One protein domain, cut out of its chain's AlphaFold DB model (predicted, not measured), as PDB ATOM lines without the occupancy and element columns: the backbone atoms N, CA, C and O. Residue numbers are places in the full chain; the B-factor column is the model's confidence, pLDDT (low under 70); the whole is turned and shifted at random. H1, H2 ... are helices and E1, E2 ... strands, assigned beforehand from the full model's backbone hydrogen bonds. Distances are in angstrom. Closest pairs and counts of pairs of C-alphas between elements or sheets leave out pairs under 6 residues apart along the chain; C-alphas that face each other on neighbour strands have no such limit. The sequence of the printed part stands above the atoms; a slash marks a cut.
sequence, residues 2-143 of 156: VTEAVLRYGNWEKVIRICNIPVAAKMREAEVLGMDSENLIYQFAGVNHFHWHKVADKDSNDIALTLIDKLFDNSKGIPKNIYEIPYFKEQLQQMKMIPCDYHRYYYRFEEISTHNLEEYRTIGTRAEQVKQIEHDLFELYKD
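AT A GLANCE: This is residues 2 to 143 of the 156 residues of the protein "6-phospho-beta-glucosidase" of Streptococcus constellatus (UniProt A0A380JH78). A loose body is built round a two-stranded hairpin, E1 and E2, with H2 and H3 packed on it, H4 folded back beside H3, and H5 near one end of E2. H1 lies far from this body beyond the long link to H2, while H6 leads away elsewhere and turns a corner into H7, where residues 130 to 143 stick out. The printed part has 142 residues, mostly helix by class, with seven named helices and two named strands in the order H1 H2 E1 E2 H3 H4 H5 H6 H7; the sheet, E1 - E2, is antiparallel. The whole is loose, with a radius of gyration of the C-alphas of 18.2 A and spans of 49 by 43 by 37 A.

HOW THE PARTS SIT: H1, residues 2 to 9, is apart from each other named element. H2, residues 21 to 33, comes closest to E1, residues 40 to 47, at the C-alphas of Ala 30 and Leu 40, 7.4 A apart. E1 and E2, residues 50 to 57, form an antiparallel hairpin at 164 degrees, with N 43 and O 54 at 3.0 A and N 52 and O 45 at 2.9 A, within hydrogen-bond range. H2 and E2 are near each other, with 8 pairs of C-alphas within 10 A. H3, residues 64 to 73, comes closest to E2 at the C-alphas of Val 55 and Ala 64, 5.2 A. H2 touches H3 with residues 29 to 33 alone, closest at the C-alphas of Leu 33 and Leu 67, 6.5 A; at 73 degrees they are only just about perpendicular. H3 and H4, residues 89 to 95, touch as a helical hairpin, at a shallow tilt of 8 degrees, opposite ways; their closest C-alphas, Leu 65 and Gln 93, are 6.4 A apart. Residues 98 to 99 pair antiparallel with residues 52 to 53 of E2. H5, residues 101 to 107, comes closest to E2 at the C-alphas of Phe 50 and Tyr 102, 6.5 A. H5 and H6, residues 109 to 121, touch only at the corner, and only just, with 3 pairs of C-alphas within 8 A, the closest being Tyr 105 and Ile 112, 6.3 A. H6 and H7, residues 126 to 140, are near each other, with 5 pairs of C-alphas within 10 A. Each O i to N i+4 pair is within hydrogen-bond range in H1, H2, H3, H4, H6 and H7; in H5 1 of 3 is, beside 3 of 4 O i to N i+3 pairs.

IN THESE COORDINATES: H1 begins at C-alpha 2, (8.538, -14.084, 1.567). H2 is 17.8 A long, E1 21.5 A, E2 23.8 A, H6 18.2 A and H7 20.8 A. H7 ends at C-alpha 140, (-18.222, -5.271, -14.536).

THE WHOLE: The C-alphas farthest apart, Gln 94 and Asp 143, are 52.5 A apart. The printed part has no cut. The links H1 to H2 and H3 to H4 are long. Residues 74 to 84 have pLDDT under 70; the mean of the printed part is 91.1.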
ATOM      1  N   VAL A   2       8.736 -12.814   2.308       96.38
ATOM      2  CA  VAL A   2       8.538 -14.084   1.567       96.38
ATOM      3  C   VAL A   2       9.807 -14.550   0.843       96.38
ATOM      4  O   VAL A   2      10.258 -15.666   1.061       96.38
ATOM      5  N   THR A   3      10.448 -13.677   0.063       96.19
ATOM      6  CA  THR A   3      11.720 -13.988  -0.622       96.19
ATOM      7  C   THR A   3      12.821 -14.416   0.338       96.19
ATOM      8  O   THR A   3      13.583 -15.318   0.023       96.19
ATOM      9  N   GLU A   4      12.886 -13.784   1.510       95.75
ATOM     10  CA  GLU A   4      13.884 -14.111   2.530       95.75
ATOM     11  C   GLU A   4      13.662 -15.528   3.057       95.75
ATOM     12  O   GLU A   4      14.606 -16.300   3.178       95.75
ATOM     13  N   ALA A   5      12.403 -15.890   3.318       96.31
ATOM     14  CA  ALA A   5      12.056 -17.228   3.767       96.31
ATOM     15  C   ALA A   5      12.353 -18.288   2.694       96.31
ATOM     16  O   ALA A   5      12.914 -19.332   3.011       96.31
ATOM     17  N   VAL A   6      12.041 -18.002   1.424       96.50
ATOM     18  CA  VAL A   6      12.351 -18.892   0.291       96.50
ATOM     19  C   VAL A   6      13.859 -19.119   0.157       96.50
ATOM     20  O   VAL A   6      14.288 -20.261   0.018       96.50
ATOM     21  N   LEU A   7      14.665 -18.058   0.252       94.94
ATOM     22  CA  LEU A   7      16.123 -18.155   0.154       94.94
ATOM     23  C   LEU A   7      16.743 -18.892   1.348       94.94
ATOM     24  O   LEU A   7      17.604 -19.742   1.152       94.94
ATOM     25  N   ARG A   8      16.318 -18.582   2.580       95.38
ATOM     26  CA  ARG A   8      16.922 -19.156   3.797       95.38
ATOM     27  C   ARG A   8      16.455 -20.564   4.126       95.38
ATOM     28  O   ARG A   8      17.228 -21.335   4.681       95.38
ATOM     29  N   TYR A   9      15.185 -20.859   3.865       96.75
ATOM     30  CA  TYR A   9      14.538 -22.084   4.343       96.75
ATOM     31  C   TYR A   9      13.960 -22.935   3.210       96.75
ATOM     32  O   TYR A   9      13.700 -24.115   3.414       96.75
ATOM     33  N   GLY A  10      13.743 -22.356   2.026       93.94
ATOM     34  CA  GLY A  10      13.148 -23.046   0.879       93.94
ATOM     35  C   GLY A  10      14.153 -23.686  -0.082       93.94
ATOM     36  O   GLY A  10      13.721 -24.381  -0.995       93.94
ATOM     37  N   ASN A  11      15.463 -23.452   0.094       90.19
ATOM     38  CA  ASN A  11      16.537 -23.938  -0.788       90.19
ATOM     39  C   ASN A  11      16.282 -23.668  -2.285       90.19
ATOM     40  O   ASN A  11      16.653 -24.460  -3.149       90.19
ATOM     41  N   TRP A  12      15.628 -22.547  -2.598       95.25
ATOM     42  CA  TRP A  12      15.304 -22.159  -3.966       95.25
ATOM     43  C   TRP A  12      16.089 -20.905  -4.350       95.25
ATOM     44  O   TRP A  12      15.717 -19.786  -4.001       95.25
ATOM     45  N   GLU A  13      17.173 -21.088  -5.102       91.94
ATOM     46  CA  GLU A  13      18.084 -19.996  -5.480       91.94
ATOM     47  C   GLU A  13      17.481 -19.045  -6.526       91.94
ATOM     48  O   GLU A  13      17.752 -17.846  -6.537       91.94
ATOM     49  N   LYS A  14      16.627 -19.563  -7.416       96.06
ATOM     50  CA  LYS A  14      16.046 -18.801  -8.533       96.06
ATOM     51  C   LYS A  14      14.743 -18.116  -8.138       96.06
ATOM     52  O   LYS A  14      13.673 -18.490  -8.614       96.06
ATOM     53  N   VAL A  15      14.825 -17.122  -7.260       95.88
ATOM     54  CA  VAL A  15      13.663 -16.348  -6.808       95.88
ATOM     55  C   VAL A  15      13.867 -14.855  -7.049       95.88
ATOM     56  O   VAL A  15      14.869 -14.269  -6.652       95.88
ATOM     57  N   ILE A  16      12.882 -14.224  -7.689       95.19
ATOM     58  CA  ILE A  16      12.834 -12.777  -7.902       95.19
ATOM     59  C   ILE A  16      11.556 -12.252  -7.263       95.19
ATOM     60  O   ILE A  16      10.478 -12.818  -7.432       95.19
ATOM     61  N   ARG A  17      11.675 -11.149  -6.525       93.25
ATOM     62  CA  ARG A  17      10.534 -10.431  -5.963       93.25
ATOM     63  C   ARG A  17      10.339  -9.128  -6.698       93.25
ATOM     64  O   ARG A  17      11.268  -8.331  -6.800       93.25
ATOM     65  N   ILE A  18       9.102  -8.885  -7.094       95.56
ATOM     66  CA  ILE A  18       8.680  -7.633  -7.706       95.56
ATOM     67  C   ILE A  18       7.934  -6.754  -6.699       95.56
ATOM     68  O   ILE A  18       7.334  -7.239  -5.740       95.56
ATOM     69  N   CYS A  19       8.013  -5.445  -6.906       95.56
ATOM     70  CA  CYS A  19       7.264  -4.424  -6.184       95.56
ATOM     71  C   CYS A  19       7.007  -3.276  -7.161       95.56
ATOM     72  O   CYS A  19       7.861  -2.964  -7.988       95.56
ATOM     73  N   ASN A  20       5.836  -2.657  -7.079       93.75
ATOM     74  CA  ASN A  20       5.430  -1.578  -7.976       93.75
ATOM     75  C   ASN A  20       6.012  -0.209  -7.584       93.75
ATOM     76  O   ASN A  20       6.089   0.673  -8.436       93.75
ATOM     77  N   ILE A  21       6.433  -0.021  -6.325       92.88
ATOM     78  CA  ILE A  21       6.867   1.290  -5.813       92.88
ATOM     79  C   ILE A  21       8.046   1.882  -6.606       92.88
ATOM     80  O   ILE A  21       7.945   3.049  -6.978       92.88
ATOM     81  N   PRO A  22       9.121   1.132  -6.940       94.19
ATOM     82  CA  PRO A  22      10.216   1.688  -7.735       94.19
ATOM     83  C   PRO A  22       9.769   2.182  -9.114       94.19
ATOM     84  O   PRO A  22      10.184   3.250  -9.547       94.19
ATOM     85  N   VAL A  23       8.886   1.443  -9.792       93.38
ATOM     86  CA  VAL A  23       8.372   1.838 -11.115       93.38
ATOM     87  C   VAL A  23       7.503   3.092 -11.007       93.38
ATOM     88  O   VAL A  23       7.688   4.028 -11.780       93.38
ATOM     89  N   ALA A  24       6.612   3.152 -10.013       91.69
ATOM     90  CA  ALA A  24       5.778   4.327  -9.771       91.69
ATOM     91  C   ALA A  24       6.611   5.578  -9.432       91.69
ATOM     92  O   ALA A  24       6.296   6.666  -9.909       91.69
ATOM     93  N   ALA A  25       7.685   5.420  -8.648       92.25
ATOM     94  CA  ALA A  25       8.630   6.494  -8.347       92.25
ATOM     95  C   ALA A  25       9.296   7.023  -9.622       92.25
ATOM     96  O   ALA A  25       9.214   8.218  -9.884       92.25
ATOM     97  N   LYS A  26       9.847   6.137 -10.466       93.56
ATOM     98  CA  LYS A  26      10.468   6.526 -11.743       93.56
ATOM     99  C   LYS A  26       9.531   7.339 -12.636       93.56
ATOM    100  O   LYS A  26       9.951   8.347 -13.184       93.56
ATOM    101  N   MET A  27       8.280   6.902 -12.787       91.06
ATOM    102  CA  MET A  27       7.308   7.583 -13.651       91.06
ATOM    103  C   MET A  27       6.970   8.984 -13.133       91.06
ATOM    104  O   MET A  27       7.074   9.959 -13.871       91.06
ATOM    105  N   ARG A  28       6.604   9.086 -11.851       90.12
ATOM    106  CA  ARG A  28       6.210  10.354 -11.223       90.12
ATOM    107  C   ARG A  28       7.361  11.350 -11.173       90.12
ATOM    108  O   ARG A  28       7.192  12.528 -11.444       90.12
ATOM    109  N   GLU A  29       8.533  10.894 -10.762       93.31
ATOM    110  CA  GLU A  29       9.662  11.785 -10.518       93.31
ATOM    111  C   GLU A  29      10.283  12.274 -11.829       93.31
ATOM    112  O   GLU A  29      10.721  13.419 -11.888       93.31
ATOM    113  N   ALA A  30      10.235  11.468 -12.896       93.69
ATOM    114  CA  ALA A  30      10.552  11.915 -14.250       93.69
ATOM    115  C   ALA A  30       9.634  13.067 -14.699       93.69
ATOM    116  O   ALA A  30      10.124  14.099 -15.162       93.69
ATOM    117  N   GLU A  31       8.321  12.937 -14.472       92.06
ATOM    118  CA  GLU A  31       7.341  13.998 -14.740       92.06
ATOM    119  C   GLU A  31       7.643  15.268 -13.926       92.06
ATOM    120  O   GLU A  31       7.745  16.353 -14.495       92.06
ATOM    121  N   VAL A  32       7.886  15.132 -12.617       90.12
ATOM    122  CA  VAL A  32       8.244  16.252 -11.722       90.12
ATOM    123  C   VAL A  32       9.538  16.943 -12.165       90.12
ATOM    124  O   VAL A  32       9.657  18.169 -12.094       90.12
ATOM    125  N   LEU A  33      10.525  16.178 -12.629       91.56
ATOM    126  CA  LEU A  33      11.788  16.716 -13.123       91.56
ATOM    127  C   LEU A  33      11.656  17.348 -14.512       91.56
ATOM    128  O   LEU A  33      12.494  18.190 -14.844       91.56
ATOM    129  N   GLY A  34      10.611  17.016 -15.275       92.38
ATOM    130  CA  GLY A  34      10.469  17.388 -16.682       92.38
ATOM    131  C   GLY A  34      11.493  16.677 -17.569       92.38
ATOM    132  O   GLY A  34      11.992  17.264 -18.526       92.38
ATOM    133  N   MET A  35      11.866  15.447 -17.210       93.38
ATOM    134  CA  MET A  35      12.895  14.651 -17.880       93.38
ATOM    135  C   MET A  35      12.318  13.311 -18.331       93.38
ATOM    136  O   MET A  35      11.390  12.790 -17.721       93.38
ATOM    137  N   ASP A  36      12.894  12.722 -19.378       92.75
ATOM    138  CA  ASP A  36      12.584  11.334 -19.718       92.75
ATOM    139  C   ASP A  36      13.135  10.394 -18.635       92.75
ATOM    140  O   ASP A  36      14.285  10.530 -18.210       92.75
ATOM    141  N   SER A  37      12.330   9.417 -18.219       90.75
ATOM    142  CA  SER A  37      12.718   8.384 -17.259       90.75
ATOM    143  C   SER A  37      13.930   7.555 -17.705       90.75
ATOM    144  O   SER A  37      14.622   6.999 -16.852       90.75
ATOM    145  N   GLU A  38      14.207   7.480 -19.012       92.25
ATOM    146  CA  GLU A  38      15.400   6.821 -19.563       92.25
ATOM    147  C   GLU A  38      16.694   7.607 -19.297       92.25
ATOM    148  O   GLU A  38      17.768   7.017 -19.207       92.25
ATOM    149  N   ASN A  39      16.595   8.927 -19.101       94.56
ATOM    150  CA  ASN A  39      17.728   9.801 -18.777       94.56
ATOM    151  C   ASN A  39      18.002   9.898 -17.268       94.56
ATOM    152  O   ASN A  39      18.832  10.706 -16.846       94.56
ATOM    153  N   LEU A  40      17.288   9.112 -16.458       96.62
ATOM    154  CA  LEU A  40      17.393   9.112 -15.007       96.62
ATOM    155  C   LEU A  40      17.906   7.765 -14.505       96.62
ATOM    156  O   LEU A  40      17.326   6.703 -14.754       96.62
ATOM    157  N   ILE A  41      18.981   7.819 -13.729       97.00
ATOM    158  CA  ILE A  41      19.607   6.657 -13.115       97.00
ATOM    159  C   ILE A  41      19.168   6.598 -11.658       97.00
ATOM    160  O   ILE A  41      19.424   7.504 -10.868       97.00
ATOM    161  N   TYR A  42      18.515   5.501 -11.293       96.88
ATOM    162  CA  TYR A  42      17.989   5.298  -9.952       96.88
ATOM    163  C   TYR A  42      18.822   4.300  -9.163       96.88
ATOM    164  O   TYR A  42      19.113   3.202  -9.637       96.88
ATOM    165  N   GLN A  43      19.112   4.648  -7.913       96.44
ATOM    166  CA  GLN A  43      19.752   3.757  -6.953       96.44
ATOM    167  C   GLN A  43      18.802   3.513  -5.786       96.44
ATOM    168  O   GLN A  43      18.671   4.355  -4.902       96.44
ATOM    169  N   PHE A  44      18.133   2.359  -5.796       97.19
ATOM    170  CA  PHE A  44      17.256   1.917  -4.714       97.19
ATOM    171  C   PHE A  44      18.033   1.052  -3.718       97.19
ATOM    172  O   PHE A  44      18.723   0.115  -4.118       97.19
ATOM    173  N   ALA A  45      17.873   1.317  -2.424       97.19
ATOM    174  CA  ALA A  45      18.486   0.532  -1.356       97.19
ATOM    175  C   ALA A  45      17.506   0.312  -0.199       97.19
ATOM    176  O   ALA A  45      16.827   1.239   0.241       97.19
ATOM    177  N   GLY A  46      17.439  -0.923   0.300       96.56
ATOM    178  CA  GLY A  46      16.574  -1.322   1.409       96.56
ATOM    179  C   GLY A  46      15.864  -2.647   1.145       96.56
ATOM    180  O   GLY A  46      16.334  -3.485   0.374       96.56
ATOM    181  N   VAL A  47      14.716  -2.841   1.788       96.88
ATOM    182  CA  VAL A  47      13.879  -4.037   1.642       96.88
ATOM    183  C   VAL A  47      12.512  -3.686   1.052       96.88
ATOM    184  O   VAL A  47      12.181  -2.530   0.787       96.88
ATOM    185  N   ASN A  48      11.698  -4.706   0.775       96.88
ATOM    186  CA  ASN A  48      10.346  -4.491   0.264       96.88
ATOM    187  C   ASN A  48       9.529  -3.616   1.226       96.88
ATOM    188  O   ASN A  48       9.486  -3.910   2.416       96.88
ATOM    189  N   HIS A  49       8.910  -2.564   0.679       96.25
ATOM    190  CA  HIS A  49       8.137  -1.552   1.416       96.25
ATOM    191  C   HIS A  49       8.939  -0.821   2.506       96.25
ATOM    192  O   HIS A  49       8.366  -0.243   3.423       96.25
ATOM    193  N   PHE A  50      10.268  -0.839   2.406       97.06
ATOM    194  CA  PHE A  50      11.152  -0.125   3.316       97.06
ATOM    195  C   PHE A  50      12.497   0.120   2.626       97.06
ATOM    196  O   PHE A  50      13.509  -0.523   2.908       97.06
ATOM    197  N   HIS A  51      12.467   0.990   1.618       97.50
ATOM    198  CA  HIS A  51      13.640   1.375   0.841       97.50
ATOM    199  C   HIS A  51      13.693   2.880   0.585       97.50
ATOM    200  O   HIS A  51      12.666   3.560   0.535       97.50
ATOM    201  N   TRP A  52      14.896   3.376   0.355       98.06
ATOM    202  CA  TRP A  52      15.159   4.736  -0.087       98.06
ATOM    203  C   TRP A  52      15.735   4.701  -1.487       98.06
ATOM    204  O   TRP A  52      16.231   3.663  -1.941       98.06
ATOM    205  N   HIS A  53      15.704   5.839  -2.161       97.81
ATOM    206  CA  HIS A  53      16.410   5.990  -3.415       97.81
ATOM    207  C   HIS A  53      17.075   7.340  -3.579       97.81
ATOM    208  O   HIS A  53      16.687   8.343  -2.980       97.81
ATOM    209  N   LYS A  54      18.102   7.318  -4.420       96.88
ATOM    210  CA  LYS A  54      18.684   8.493  -5.051       96.88
ATOM    211  C   LYS A  54      18.407   8.454  -6.543       96.88
ATOM    212  O   LYS A  54      18.196   7.380  -7.113       96.88
ATOM    213  N   VAL A  55      18.454   9.632  -7.142       97.25
ATOM    214  CA  VAL A  55      18.337   9.827  -8.581       97.25
ATOM    215  C   VAL A  55      19.545  10.620  -9.070       97.25
ATOM    216  O   VAL A  55      19.953  11.598  -8.444       97.25
ATOM    217  N   ALA A  56      20.117  10.172 -10.177       97.56
ATOM    218  CA  ALA A  56      21.139  10.881 -10.922       97.56
ATOM    219  C   ALA A  56      20.676  11.106 -12.364       97.56
ATOM    220  O   ALA A  56      19.821  10.370 -12.864       97.56
ATOM    221  N   ASP A  57      21.229  12.113 -13.031       96.56
ATOM    222  CA  ASP A  57      21.053  12.273 -14.476       96.56
ATOM    223  C   ASP A  57      21.935  11.284 -15.269       96.56
ATOM    224  O   ASP A  57      22.729  10.520 -14.710       96.56
ATOM    225  N   LYS A  58      21.793  11.287 -16.599       94.88
ATOM    226  CA  LYS A  58      22.581  10.448 -17.519       94.88
ATOM    227  C   LYS A  58      24.095  10.696 -17.451       94.88
ATOM    228  O   LYS A  58      24.866   9.818 -17.828       94.88
ATOM    229  N   ASP A  59      24.504  11.865 -16.965       95.12
ATOM    230  CA  ASP A  59      25.901  12.266 -16.798       95.12
ATOM    231  C   ASP A  59      26.415  11.910 -15.384       95.12
ATOM    232  O   ASP A  59      27.535  12.252 -15.012       95.12
ATOM    233  N   SER A  60      25.625  11.139 -14.619       94.25
ATOM    234  CA  SER A  60      25.908  10.662 -13.260       94.25
ATOM    235  C   SER A  60      25.965  11.754 -12.185       94.25
ATOM    236  O   SER A  60      26.512  11.520 -11.104       94.25
ATOM    237  N   ASN A  61      25.368  12.924 -12.422       96.56
ATOM    238  CA  ASN A  61      25.233  13.951 -11.390       96.56
ATOM    239  C   ASN A  61      24.091  13.587 -10.430       96.56
ATOM    240  O   ASN A  61      22.975  13.335 -10.877       96.56
ATOM    241  N   ASP A  62      24.343  13.582  -9.114       96.62
ATOM    242  CA  ASP A  62      23.302  13.377  -8.090       96.62
ATOM    243  C   ASP A  62      22.339  14.577  -8.085       96.62
ATOM    244  O   ASP A  62      22.718  15.692  -7.719       96.62
ATOM    245  N   ILE A  63      21.089  14.339  -8.486       97.00
ATOM    246  CA  ILE A  63      20.025  15.350  -8.548       97.00
ATOM    247  C   ILE A  63      18.942  15.110  -7.487       97.00
ATOM    248  O   ILE A  63      17.846  15.665  -7.580       97.00
ATOM    249  N   ALA A  64      19.224  14.309  -6.451       96.12
ATOM    250  CA  ALA A  64      18.247  13.981  -5.414       96.12
ATOM    251  C   ALA A  64      17.724  15.227  -4.683       96.12
ATOM    252  O   ALA A  64      16.526  15.320  -4.426       96.12
ATOM    253  N   LEU A  65      18.586  16.205  -4.381       95.69
ATOM    254  CA  LEU A  65      18.161  17.458  -3.740       95.69
ATOM    255  C   LEU A  65      17.277  18.307  -4.658       95.69
ATOM    256  O   LEU A  65      16.255  18.813  -4.208       95.69
ATOM    257  N   THR A  66      17.611  18.392  -5.948       95.38
ATOM    258  CA  THR A  66      16.772  19.070  -6.945       95.38
ATOM    259  C   THR A  66      15.400  18.412  -7.052       95.38
ATOM    260  O   THR A  66      14.389  19.108  -7.092       95.38
ATOM    261  N   LEU A  67      15.350  17.077  -7.067       94.25
ATOM    262  CA  LEU A  67      14.089  16.345  -7.041       94.25
ATOM    263  C   LEU A  67      13.304  16.637  -5.755       94.25
ATOM    264  O   LEU A  67      12.112  16.908  -5.840       94.25
ATOM    265  N   ILE A  68      13.954  16.604  -4.586       93.56
ATOM    266  CA  ILE A  68      13.313  16.924  -3.303       93.56
ATOM    267  C   ILE A  68      12.696  18.319  -3.367       93.56
ATOM    268  O   ILE A  68      11.509  18.450  -3.095       93.56
ATOM    269  N   ASP A  69      13.442  19.344  -3.777       91.69
ATOM    270  CA  ASP A  69      12.904  20.701  -3.874       91.69
ATOM    271  C   ASP A  69      11.693  20.765  -4.814       91.69
ATOM    272  O   ASP A  69      10.629  21.226  -4.398       91.69
ATOM    273  N   LYS A  70      11.789  20.170  -6.011       90.00
ATOM    274  CA  LYS A  70      10.668  20.120  -6.958       90.00
ATOM    275  C   LYS A  70       9.455  19.343  -6.444       90.00
ATOM    276  O   LYS A  70       8.339  19.707  -6.792       90.00
ATOM    277  N   LEU A  71       9.633  18.288  -5.645       87.12
ATOM    278  CA  LEU A  71       8.519  17.534  -5.052       87.12
ATOM    279  C   LEU A  71       7.716  18.381  -4.055       87.12
ATOM    280  O   LEU A  71       6.514  18.171  -3.915       87.12
ATOM    281  N   PHE A  72       8.363  19.332  -3.373       83.44
ATOM    282  CA  PHE A  72       7.685  20.274  -2.478       83.44
ATOM    283  C   PHE A  72       7.124  21.499  -3.212       83.44
ATOM    284  O   PHE A  72       6.142  22.069  -2.742       83.44
ATOM    285  N   ASP A  73       7.691  21.867  -4.363       81.12
ATOM    286  CA  ASP A  73       7.170  22.952  -5.205       81.12
ATOM    287  C   ASP A  73       5.968  22.497  -6.061       81.12
ATOM    288  O   ASP A  73       5.010  23.245  -6.257       81.12
ATOM    289  N   ASN A  74       5.989  21.250  -6.547       61.72
ATOM    290  CA  ASN A  74       4.954  20.633  -7.380       61.72
ATOM    291  C   ASN A  74       4.137  19.621  -6.569       61.72
ATOM    292  O   ASN A  74       4.269  18.414  -6.772       61.72
ATOM    293  N   SER A  75       3.271  20.093  -5.673       55.34
ATOM    294  CA  SER A  75       2.393  19.267  -4.826       55.34
ATOM    295  C   SER A  75       1.311  18.495  -5.614       55.34
ATOM    296  O   SER A  75       0.111  18.689  -5.408       55.34
ATOM    297  N   LYS A  76       1.704  17.642  -6.567       49.28
ATOM    298  CA  LYS A  76       0.821  16.755  -7.327       49.28
ATOM    299  C   LYS A  76       1.438  15.358  -7.448       49.28
ATOM    300  O   LYS A  76       2.395  15.157  -8.185       49.28
ATOM    301  N   GLY A  77       0.819  14.377  -6.782       52.09
ATOM    302  CA  GLY A  77       0.795  12.988  -7.261       52.09
ATOM    303  C   GLY A  77       1.471  11.927  -6.389       52.09
ATOM    304  O   GLY A  77       2.410  11.280  -6.838       52.09
ATOM    305  N   ILE A  78       0.961  11.642  -5.190       50.66
ATOM    306  CA  ILE A  78       1.306  10.424  -4.420       50.66
ATOM    307  C   ILE A  78       0.295   9.298  -4.757       50.66
ATOM    308  O   ILE A  78      -0.847   9.593  -5.117       50.66
ATOM    309  N   PRO A  79       0.657   7.995  -4.709       45.88
ATOM    310  CA  PRO A  79      -0.290   6.913  -4.978       45.88
ATOM    311  C   PRO A  79      -1.438   6.926  -3.959       45.88
ATOM    312  O   PRO A  79      -1.195   6.868  -2.758       45.88
ATOM    313  N   LYS A  80      -2.692   6.904  -4.433       49.75
ATOM    314  CA  LYS A  80      -3.924   7.019  -3.617       49.75
ATOM    315  C   LYS A  80      -4.153   5.945  -2.540       49.75
ATOM    316  O   LYS A  80      -5.151   5.998  -1.837       49.75
ATOM    317  N   ASN A  81      -3.274   4.953  -2.431       46.19
ATOM    318  CA  ASN A  81      -3.417   3.856  -1.472       46.19
ATOM    319  C   ASN A  81      -2.840   4.178  -0.084       46.19
ATOM    320  O   ASN A  81      -2.957   3.344   0.809       46.19
ATOM    321  N   ILE A  82      -2.190   5.332   0.091       55.75
ATOM    322  CA  ILE A  82      -1.683   5.813   1.380       55.75
ATOM    323  C   ILE A  82      -2.170   7.249   1.547       55.75
ATOM    324  O   ILE A  82      -2.030   8.054   0.626       55.75
ATOM    325  N   TYR A  83      -2.739   7.554   2.712       58.88
ATOM    326  CA  TYR A  83      -3.187   8.897   3.062       58.88
ATOM    327  C   TYR A  83      -2.068   9.925   2.864       58.88
ATOM    328  O   TYR A  83      -0.921   9.718   3.282       58.88
ATOM    329  N   GLU A  84      -2.399  11.009   2.164       69.44
ATOM    330  CA  GLU A  84      -1.430  11.976   1.663       69.44
ATOM    331  C   GLU A  84      -0.958  12.899   2.785       69.44
ATOM    332  O   GLU A  84      -1.493  13.977   3.025       69.44
ATOM    333  N   ILE A  85       0.083  12.450   3.482       80.12
ATOM    334  CA  ILE A  85       0.828  13.267   4.434       80.12
ATOM    335  C   ILE A  85       2.214  13.523   3.834       80.12
ATOM    336  O   ILE A  85       2.939  12.558   3.556       80.12
ATOM    337  N   PRO A  86       2.612  14.785   3.601       84.62
ATOM    338  CA  PRO A  86       3.936  15.082   3.068       84.62
ATOM    339  C   PRO A  86       5.024  14.616   4.043       84.62
ATOM    340  O   PRO A  86       4.809  14.549   5.251       84.62
ATOM    341  N   TYR A  87       6.218  14.297   3.556       90.19
ATOM    342  CA  TYR A  87       7.368  14.163   4.456       90.19
ATOM    343  C   TYR A  87       7.786  15.539   4.987       90.19
ATOM    344  O   TYR A  87       7.407  16.567   4.427       90.19
ATOM    345  N   PHE A  88       8.587  15.571   6.049       90.25
ATOM    346  CA  PHE A  88       9.254  16.808   6.451       90.25
ATOM    347  C   PHE A  88      10.351  17.129   5.429       90.25
ATOM    348  O   PHE A  88      11.214  16.287   5.165       90.25
ATOM    349  N   LYS A  89      10.316  18.326   4.829       89.81
ATOM    350  CA  LYS A  89      11.270  18.713   3.776       89.81
ATOM    351  C   LYS A  89      12.700  18.673   4.298       89.81
ATOM    352  O   LYS A  89      13.586  18.119   3.649       89.81
ATOM    353  N   GLU A  90      12.896  19.174   5.510       93.06
ATOM    354  CA  GLU A  90      14.180  19.240   6.200       93.06
ATOM    355  C   GLU A  90      14.761  17.837   6.412       93.06
ATOM    356  O   GLU A  90      15.953  17.623   6.201       93.06
ATOM    357  N   GLN A  91      13.912  16.856   6.748       94.69
ATOM    358  CA  GLN A  91      14.324  15.458   6.894       94.69
ATOM    359  C   GLN A  91      14.871  14.908   5.570       94.69
ATOM    360  O   GLN A  91      15.942  14.298   5.549       94.69
ATOM    361  N   LEU A  92      14.173  15.151   4.454       94.62
ATOM    362  CA  LEU A  92      14.622  14.680   3.141       94.62
ATOM    363  C   LEU A  92      15.918  15.373   2.705       94.62
ATOM    364  O   LEU A  92      16.830  14.713   2.206       94.62
ATOM    365  N   GLN A  93      16.029  16.682   2.938       93.44
ATOM    366  CA  GLN A  93      17.233  17.456   2.632       93.44
ATOM    367  C   GLN A  93      18.450  16.976   3.435       93.44
ATOM    368  O   GLN A  93      19.544  16.864   2.881       93.44
ATOM    369  N   GLN A  94      18.271  16.638   4.717       96.38
ATOM    370  CA  GLN A  94      19.336  16.082   5.557       96.38
ATOM    371  C   GLN A  94      19.775  14.692   5.089       96.38
ATOM    372  O   GLN A  94      20.972  14.412   5.027       96.38
ATOM    373  N   MET A  95      18.820  13.832   4.730       95.44
ATOM    374  CA  MET A  95      19.105  12.478   4.248       95.44
ATOM    375  C   MET A  95      19.695  12.462   2.835       95.44
ATOM    376  O   MET A  95      20.432  11.538   2.497       95.44
ATOM    377  N   LYS A  96      19.371  13.467   2.008       95.88
ATOM    378  CA  LYS A  96      19.707  13.528   0.574       95.88
ATOM    379  C   LYS A  96      19.221  12.291  -0.190       95.88
ATOM    380  O   LYS A  96      19.895  11.802  -1.095       95.88
ATOM    381  N   MET A  97      18.081  11.747   0.228       96.00
ATOM    382  CA  MET A  97      17.467  10.537  -0.317       96.00
ATOM    383  C   MET A  97      15.951  10.633  -0.193       96.00
ATOM    384  O   MET A  97      15.431  11.274   0.721       96.00
ATOM    385  N   ILE A  98      15.247   9.938  -1.080       96.12
ATOM    386  CA  ILE A  98      13.794   9.893  -1.107       96.12
ATOM    387  C   ILE A  98      13.341   8.577  -0.457       96.12
ATOM    388  O   ILE A  98      13.702   7.501  -0.940       96.12
ATOM    389  N   PRO A  99      12.587   8.610   0.653       96.25
ATOM    390  CA  PRO A  99      12.001   7.413   1.242       96.25
ATOM    391  C   PRO A  99      10.798   6.920   0.426       96.25
ATOM    392  O   PRO A  99       9.966   7.708  -0.021       96.25
ATOM    393  N   CYS A 100      10.648   5.599   0.292       94.88
ATOM    394  CA  CYS A 100       9.449   5.010  -0.310       94.88
ATOM    395  C   CYS A 100       8.189   5.329   0.507       94.88
ATOM    396  O   CYS A 100       8.283   5.545   1.715       94.88
ATOM    397  N   ASP A 101       7.010   5.289  -0.119       90.38
ATOM    398  CA  ASP A 101       5.759   5.772   0.482       90.38
ATOM    399  C   ASP A 101       5.369   5.112   1.819       90.38
ATOM    400  O   ASP A 101       4.711   5.742   2.649       90.38
ATOM    401  N   TYR A 102       5.817   3.877   2.057       94.62
ATOM    402  CA  TYR A 102       5.576   3.140   3.301       94.62
ATOM    403  C   TYR A 102       6.385   3.663   4.498       94.62
ATOM    404  O   TYR A 102       6.064   3.326   5.636       94.62
ATOM    405  N   HIS A 103       7.378   4.535   4.298       95.88
ATOM    406  CA  HIS A 103       8.042   5.194   5.424       95.88
ATOM    407  C   HIS A 103       7.106   6.109   6.209       95.88
ATOM    408  O   HIS A 103       7.417   6.418   7.353       95.88
ATOM    409  N   ARG A 104       5.943   6.504   5.670       92.56
ATOM    410  CA  ARG A 104       4.946   7.271   6.435       92.56
ATOM    411  C   ARG A 104       4.467   6.539   7.685       92.56
ATOM    412  O   ARG A 104       4.275   7.186   8.703       92.56
ATOM    413  N   TYR A 105       4.399   5.206   7.669       94.38
ATOM    414  CA  TYR A 105       4.095   4.425   8.874       94.38
ATOM    415  C   TYR A 105       5.157   4.568   9.980       94.38
ATOM    416  O   TYR A 105       4.881   4.232  11.123       94.38
ATOM    417  N   TYR A 106       6.356   5.064   9.657       95.38
ATOM    418  CA  TYR A 106       7.466   5.246  10.594       95.38
ATOM    419  C   TYR A 106       7.720   6.726  10.901       95.38
ATOM    420  O   TYR A 106       7.860   7.102  12.058       95.38
ATOM    421  N   TYR A 107       7.783   7.575   9.873       95.19
ATOM    422  CA  TYR A 107       8.116   8.997  10.004       95.19
ATOM    423  C   TYR A 107       6.905   9.878  10.314       95.19
ATOM    424  O   TYR A 107       7.083  10.966  10.844       95.19
ATOM    425  N   ARG A 108       5.693   9.423   9.972       94.31
ATOM    426  CA  ARG A 108       4.409  10.124  10.164       94.31
ATOM    427  C   ARG A 108       3.403   9.207  10.872       94.31
ATOM    428  O   ARG A 108       2.249   9.069  10.466       94.31
ATOM    429  N   PHE A 109       3.903   8.468  11.866       94.69
ATOM    430  CA  PHE A 109       3.169   7.385  12.520       94.69
ATOM    431  C   PHE A 109       1.862   7.869  13.151       94.69
ATOM    432  O   PHE A 109       0.833   7.217  12.980       94.69
ATOM    433  N   GLU A 110       1.895   8.992  13.869       96.12
ATOM    434  CA  GLU A 110       0.725   9.519  14.577       96.12
ATOM    435  C   GLU A 110      -0.387   9.897  13.600       96.12
ATOM    436  O   GLU A 110      -1.546   9.523  13.797       96.12
ATOM    437  N   GLU A 111      -0.039  10.573  12.507       94.56
ATOM    438  CA  GLU A 111      -1.003  11.042  11.518       94.56
ATOM    439  C   GLU A 111      -1.596   9.880  10.715       94.56
ATOM    440  O   GLU A 111      -2.814   9.807  10.547       94.56
ATOM    441  N   ILE A 112      -0.763   8.924  10.285       93.56
ATOM    442  CA  ILE A 112      -1.234   7.713   9.600       93.56
ATOM    443  C   ILE A 112      -2.112   6.865  10.526       93.56
ATOM    444  O   ILE A 112      -3.149   6.362  10.097       93.56
ATOM    445  N   SER A 113      -1.735   6.706  11.796       95.12
ATOM    446  CA  SER A 113      -2.510   5.910  12.757       95.12
ATOM    447  C   SER A 113      -3.860   6.549  13.063       95.12
ATOM    448  O   SER A 113      -4.872   5.849  13.105       95.12
ATOM    449  N   THR A 114      -3.883   7.873  13.230       96.56
ATOM    450  CA  THR A 114      -5.115   8.637  13.451       96.56
ATOM    451  C   THR A 114      -6.060   8.488  12.265       96.56
ATOM    452  O   THR A 114      -7.219   8.129  12.456       96.56
ATOM    453  N   HIS A 115      -5.550   8.669  11.046       93.94
ATOM    454  CA  HIS A 115      -6.338   8.509   9.829       93.94
ATOM    455  C   HIS A 115      -6.879   7.080   9.658       93.94
ATOM    456  O   HIS A 115      -8.070   6.897   9.425       93.94
ATOM    457  N   ASN A 116      -6.048   6.049   9.850       94.12
ATOM    458  CA  ASN A 116      -6.501   4.656   9.739       94.12
ATOM    459  C   ASN A 116      -7.618   4.330  10.750       94.12
ATOM    460  O   ASN A 116      -8.523   3.549  10.455       94.12
ATOM    461  N   LEU A 117      -7.557   4.916  11.952       97.25
ATOM    462  CA  LEU A 117      -8.590   4.748  12.973       97.25
ATOM    463  C   LEU A 117      -9.880   5.499  12.617       97.25
ATOM    464  O   LEU A 117     -10.970   5.020  12.929       97.25
ATOM    465  N   GLU A 118      -9.764   6.660  11.975       96.62
ATOM    466  CA  GLU A 118     -10.904   7.387  11.421       96.62
ATOM    467  C   GLU A 118     -11.588   6.581  10.313       96.62
ATOM    468  O   GLU A 118     -12.797   6.369  10.396       96.62
ATOM    469  N   GLU A 119     -10.839   6.055   9.337       95.81
ATOM    470  CA  GLU A 119     -11.393   5.201   8.280       95.81
ATOM    471  C   GLU A 119     -12.095   3.976   8.873       95.81
ATOM    472  O   GLU A 119     -13.253   3.716   8.553       95.81
ATOM    473  N   TYR A 120     -11.449   3.285   9.819       96.81
ATOM    474  CA  TYR A 120     -12.042   2.143  10.522       96.81
ATOM    475  C   TYR A 120     -13.394   2.478  11.171       96.81
ATOM    476  O   TYR A 120     -14.309   1.658  11.152       96.81
ATOM    477  N   ARG A 121     -13.540   3.682  11.739       97.56
ATOM    478  CA  ARG A 121     -14.781   4.135  12.389       97.56
ATOM    479  C   ARG A 121     -15.841   4.645  11.412       97.56
ATOM    480  O   ARG A 121     -16.983   4.815  11.833       97.56
ATOM    481  N   THR A 122     -15.476   4.941  10.167       96.69
ATOM    482  CA  THR A 122     -16.340   5.644   9.209       96.69
ATOM    483  C   THR A 122     -16.627   4.797   7.973       96.69
ATOM    484  O   THR A 122     -17.702   4.214   7.864       96.69
ATOM    485  N   ILE A 123     -15.679   4.727   7.043       94.75
ATOM    486  CA  ILE A 123     -15.818   4.078   5.732       94.75
ATOM    487  C   ILE A 123     -15.331   2.622   5.718       94.75
ATOM    488  O   ILE A 123     -15.400   1.954   4.687       94.75
ATOM    489  N   GLY A 124     -14.844   2.129   6.856       96.06
ATOM    490  CA  GLY A 124     -14.251   0.809   7.004       96.06
ATOM    491  C   GLY A 124     -12.767   0.782   6.643       96.06
ATOM    492  O   GLY A 124     -12.199   1.704   6.053       96.06
ATOM    493  N   THR A 125     -12.121  -0.316   7.008       95.75
ATOM    494  CA  THR A 125     -10.714  -0.585   6.702       95.75
ATOM    495  C   THR A 125     -10.458  -0.641   5.200       95.75
ATOM    496  O   THR A 125     -11.341  -0.951   4.396       95.75
ATOM    497  N   ARG A 126      -9.188  -0.483   4.805       92.56
ATOM    498  CA  ARG A 126      -8.791  -0.669   3.406       92.56
ATOM    499  C   ARG A 126      -9.196  -2.035   2.840       92.56
ATOM    500  O   ARG A 126      -9.517  -2.118   1.662       92.56
ATOM    501  N   ALA A 127      -9.203  -3.091   3.655       96.19
ATOM    502  CA  ALA A 127      -9.621  -4.423   3.221       96.19
ATOM    503  C   ALA A 127     -11.122  -4.481   2.890       96.19
ATOM    504  O   ALA A 127     -11.501  -5.070   1.881       96.19
ATOM    505  N   GLU A 128     -11.970  -3.841   3.695       96.81
ATOM    506  CA  GLU A 128     -13.416  -3.762   3.443       96.81
ATOM    507  C   GLU A 128     -13.719  -2.925   2.197       96.81
ATOM    508  O   GLU A 128     -14.501  -3.345   1.346       96.81
ATOM    509  N   GLN A 129     -13.023  -1.799   2.036       95.06
ATOM    510  CA  GLN A 129     -13.125  -0.976   0.835       95.06
ATOM    511  C   GLN A 129     -12.684  -1.747  -0.423       95.06
ATOM    512  O   GLN A 129     -13.384  -1.740  -1.431       95.06
ATOM    513  N   VAL A 130     -11.540  -2.447  -0.373       94.88
ATOM    514  CA  VAL A 130     -11.039  -3.258  -1.501       94.88
ATOM    515  C   VAL A 130     -11.986  -4.408  -1.815       94.88
ATOM    516  O   VAL A 130     -12.231  -4.665  -2.985       94.88
ATOM    517  N   LYS A 131     -12.586  -5.046  -0.806       96.38
ATOM    518  CA  LYS A 131     -13.599  -6.084  -1.017       96.38
ATOM    519  C   LYS A 131     -14.790  -5.560  -1.824       96.38
ATOM    520  O   LYS A 131     -15.266  -6.263  -2.712       96.38
ATOM    521  N   GLN A 132     -15.258  -4.344  -1.536       94.75
ATOM    522  CA  GLN A 132     -16.326  -3.724  -2.326       94.75
ATOM    523  C   GLN A 132     -15.857  -3.407  -3.752       94.75
ATOM    524  O   GLN A 132     -16.547  -3.744  -4.708       94.75
ATOM    525  N   ILE A 133     -14.654  -2.840  -3.907       93.12
ATOM    526  CA  ILE A 133     -14.064  -2.556  -5.226       93.12
ATOM    527  C   ILE A 133     -13.941  -3.836  -6.065       93.12
ATOM    528  O   ILE A 133     -14.265  -3.824  -7.248       93.12
ATOM    529  N   GLU A 134     -13.480  -4.938  -5.471       95.19
ATOM    530  CA  GLU A 134     -13.369  -6.229  -6.152       95.19
ATOM    531  C   GLU A 134     -14.740  -6.771  -6.558       95.19
ATOM    532  O   GLU A 134     -14.884  -7.245  -7.682       95.19
ATOM    533  N   HIS A 135     -15.752  -6.667  -5.690       95.12
ATOM    534  CA  HIS A 135     -17.123  -7.048  -6.034       95.12
ATOM    535  C   HIS A 135     -17.625  -6.281  -7.265       95.12
ATOM    536  O   HIS A 135     -18.052  -6.900  -8.240       95.12
ATOM    537  N   ASP A 136     -17.502  -4.953  -7.252       92.38
ATOM    538  CA  ASP A 136     -17.942  -4.092  -8.353       92.38
ATOM    539  C   ASP A 136     -17.173  -4.402  -9.650       92.38
ATOM    540  O   ASP A 136     -17.741  -4.420 -10.745       92.38
ATOM    541  N   LEU A 137     -15.874  -4.698  -9.530       92.31
ATOM    542  CA  LEU A 137     -15.022  -5.075 -10.652       92.31
ATOM    543  C   LEU A 137     -15.421  -6.434 -11.249       92.31
ATOM    544  O   LEU A 137     -15.438  -6.580 -12.471       92.31
ATOM    545  N   PHE A 138     -15.783  -7.416 -10.420       92.88
ATOM    546  CA  PHE A 138     -16.261  -8.716 -10.895       92.88
ATOM    547  C   PHE A 138     -17.620  -8.624 -11.590       92.88
ATOM    548  O   PHE A 138     -17.829  -9.321 -12.582       92.88
ATOM    549  N   GLU A 139     -18.527  -7.765 -11.117       93.31
ATOM    550  CA  GLU A 139     -19.789  -7.499 -11.814       93.31
ATOM    551  C   GLU A 139     -19.544  -6.858 -13.186       93.31
ATOM    552  O   GLU A 139     -20.119  -7.307 -14.178       93.31
ATOM    553  N   LEU A 140     -18.630  -5.883 -13.268       90.00
ATOM    554  CA  LEU A 140     -18.222  -5.271 -14.536       90.00
ATOM    555  C   LEU A 140     -17.681  -6.322 -15.520       90.00
ATOM    556  O   LEU A 140     -18.073  -6.341 -16.685       90.00
ATOM    557  N   TYR A 141     -16.831  -7.238 -15.046       90.00
ATOM    558  CA  TYR A 141     -16.217  -8.284 -15.869       90.00
ATOM    559  C   TYR A 141     -17.180  -9.338 -16.423       90.00
ATOM    560  O   TYR A 141     -16.771 -10.134 -17.270       90.00
ATOM    561  N   LYS A 142     -18.454  -9.349 -16.011       92.31
ATOM    562  CA  LYS A 142     -19.467 -10.220 -16.628       92.31
ATOM    563  C   LYS A 142     -19.800  -9.817 -18.063       92.31
ATOM    564  O   LYS A 142     -20.251 -10.668 -18.824       92.31
ATOM    565  N   ASP A 143     -19.584  -8.555 -18.431       91.12
ATOM    566  CA  ASP A 143     -19.730  -8.078 -19.804       91.12
ATOM    567  C   ASP A 143     -18.355  -8.027 -20.503       91.12
ATOM    568  O   ASP A 143     -17.541  -7.160 -20.179       91.12
TER     569      ASP A 143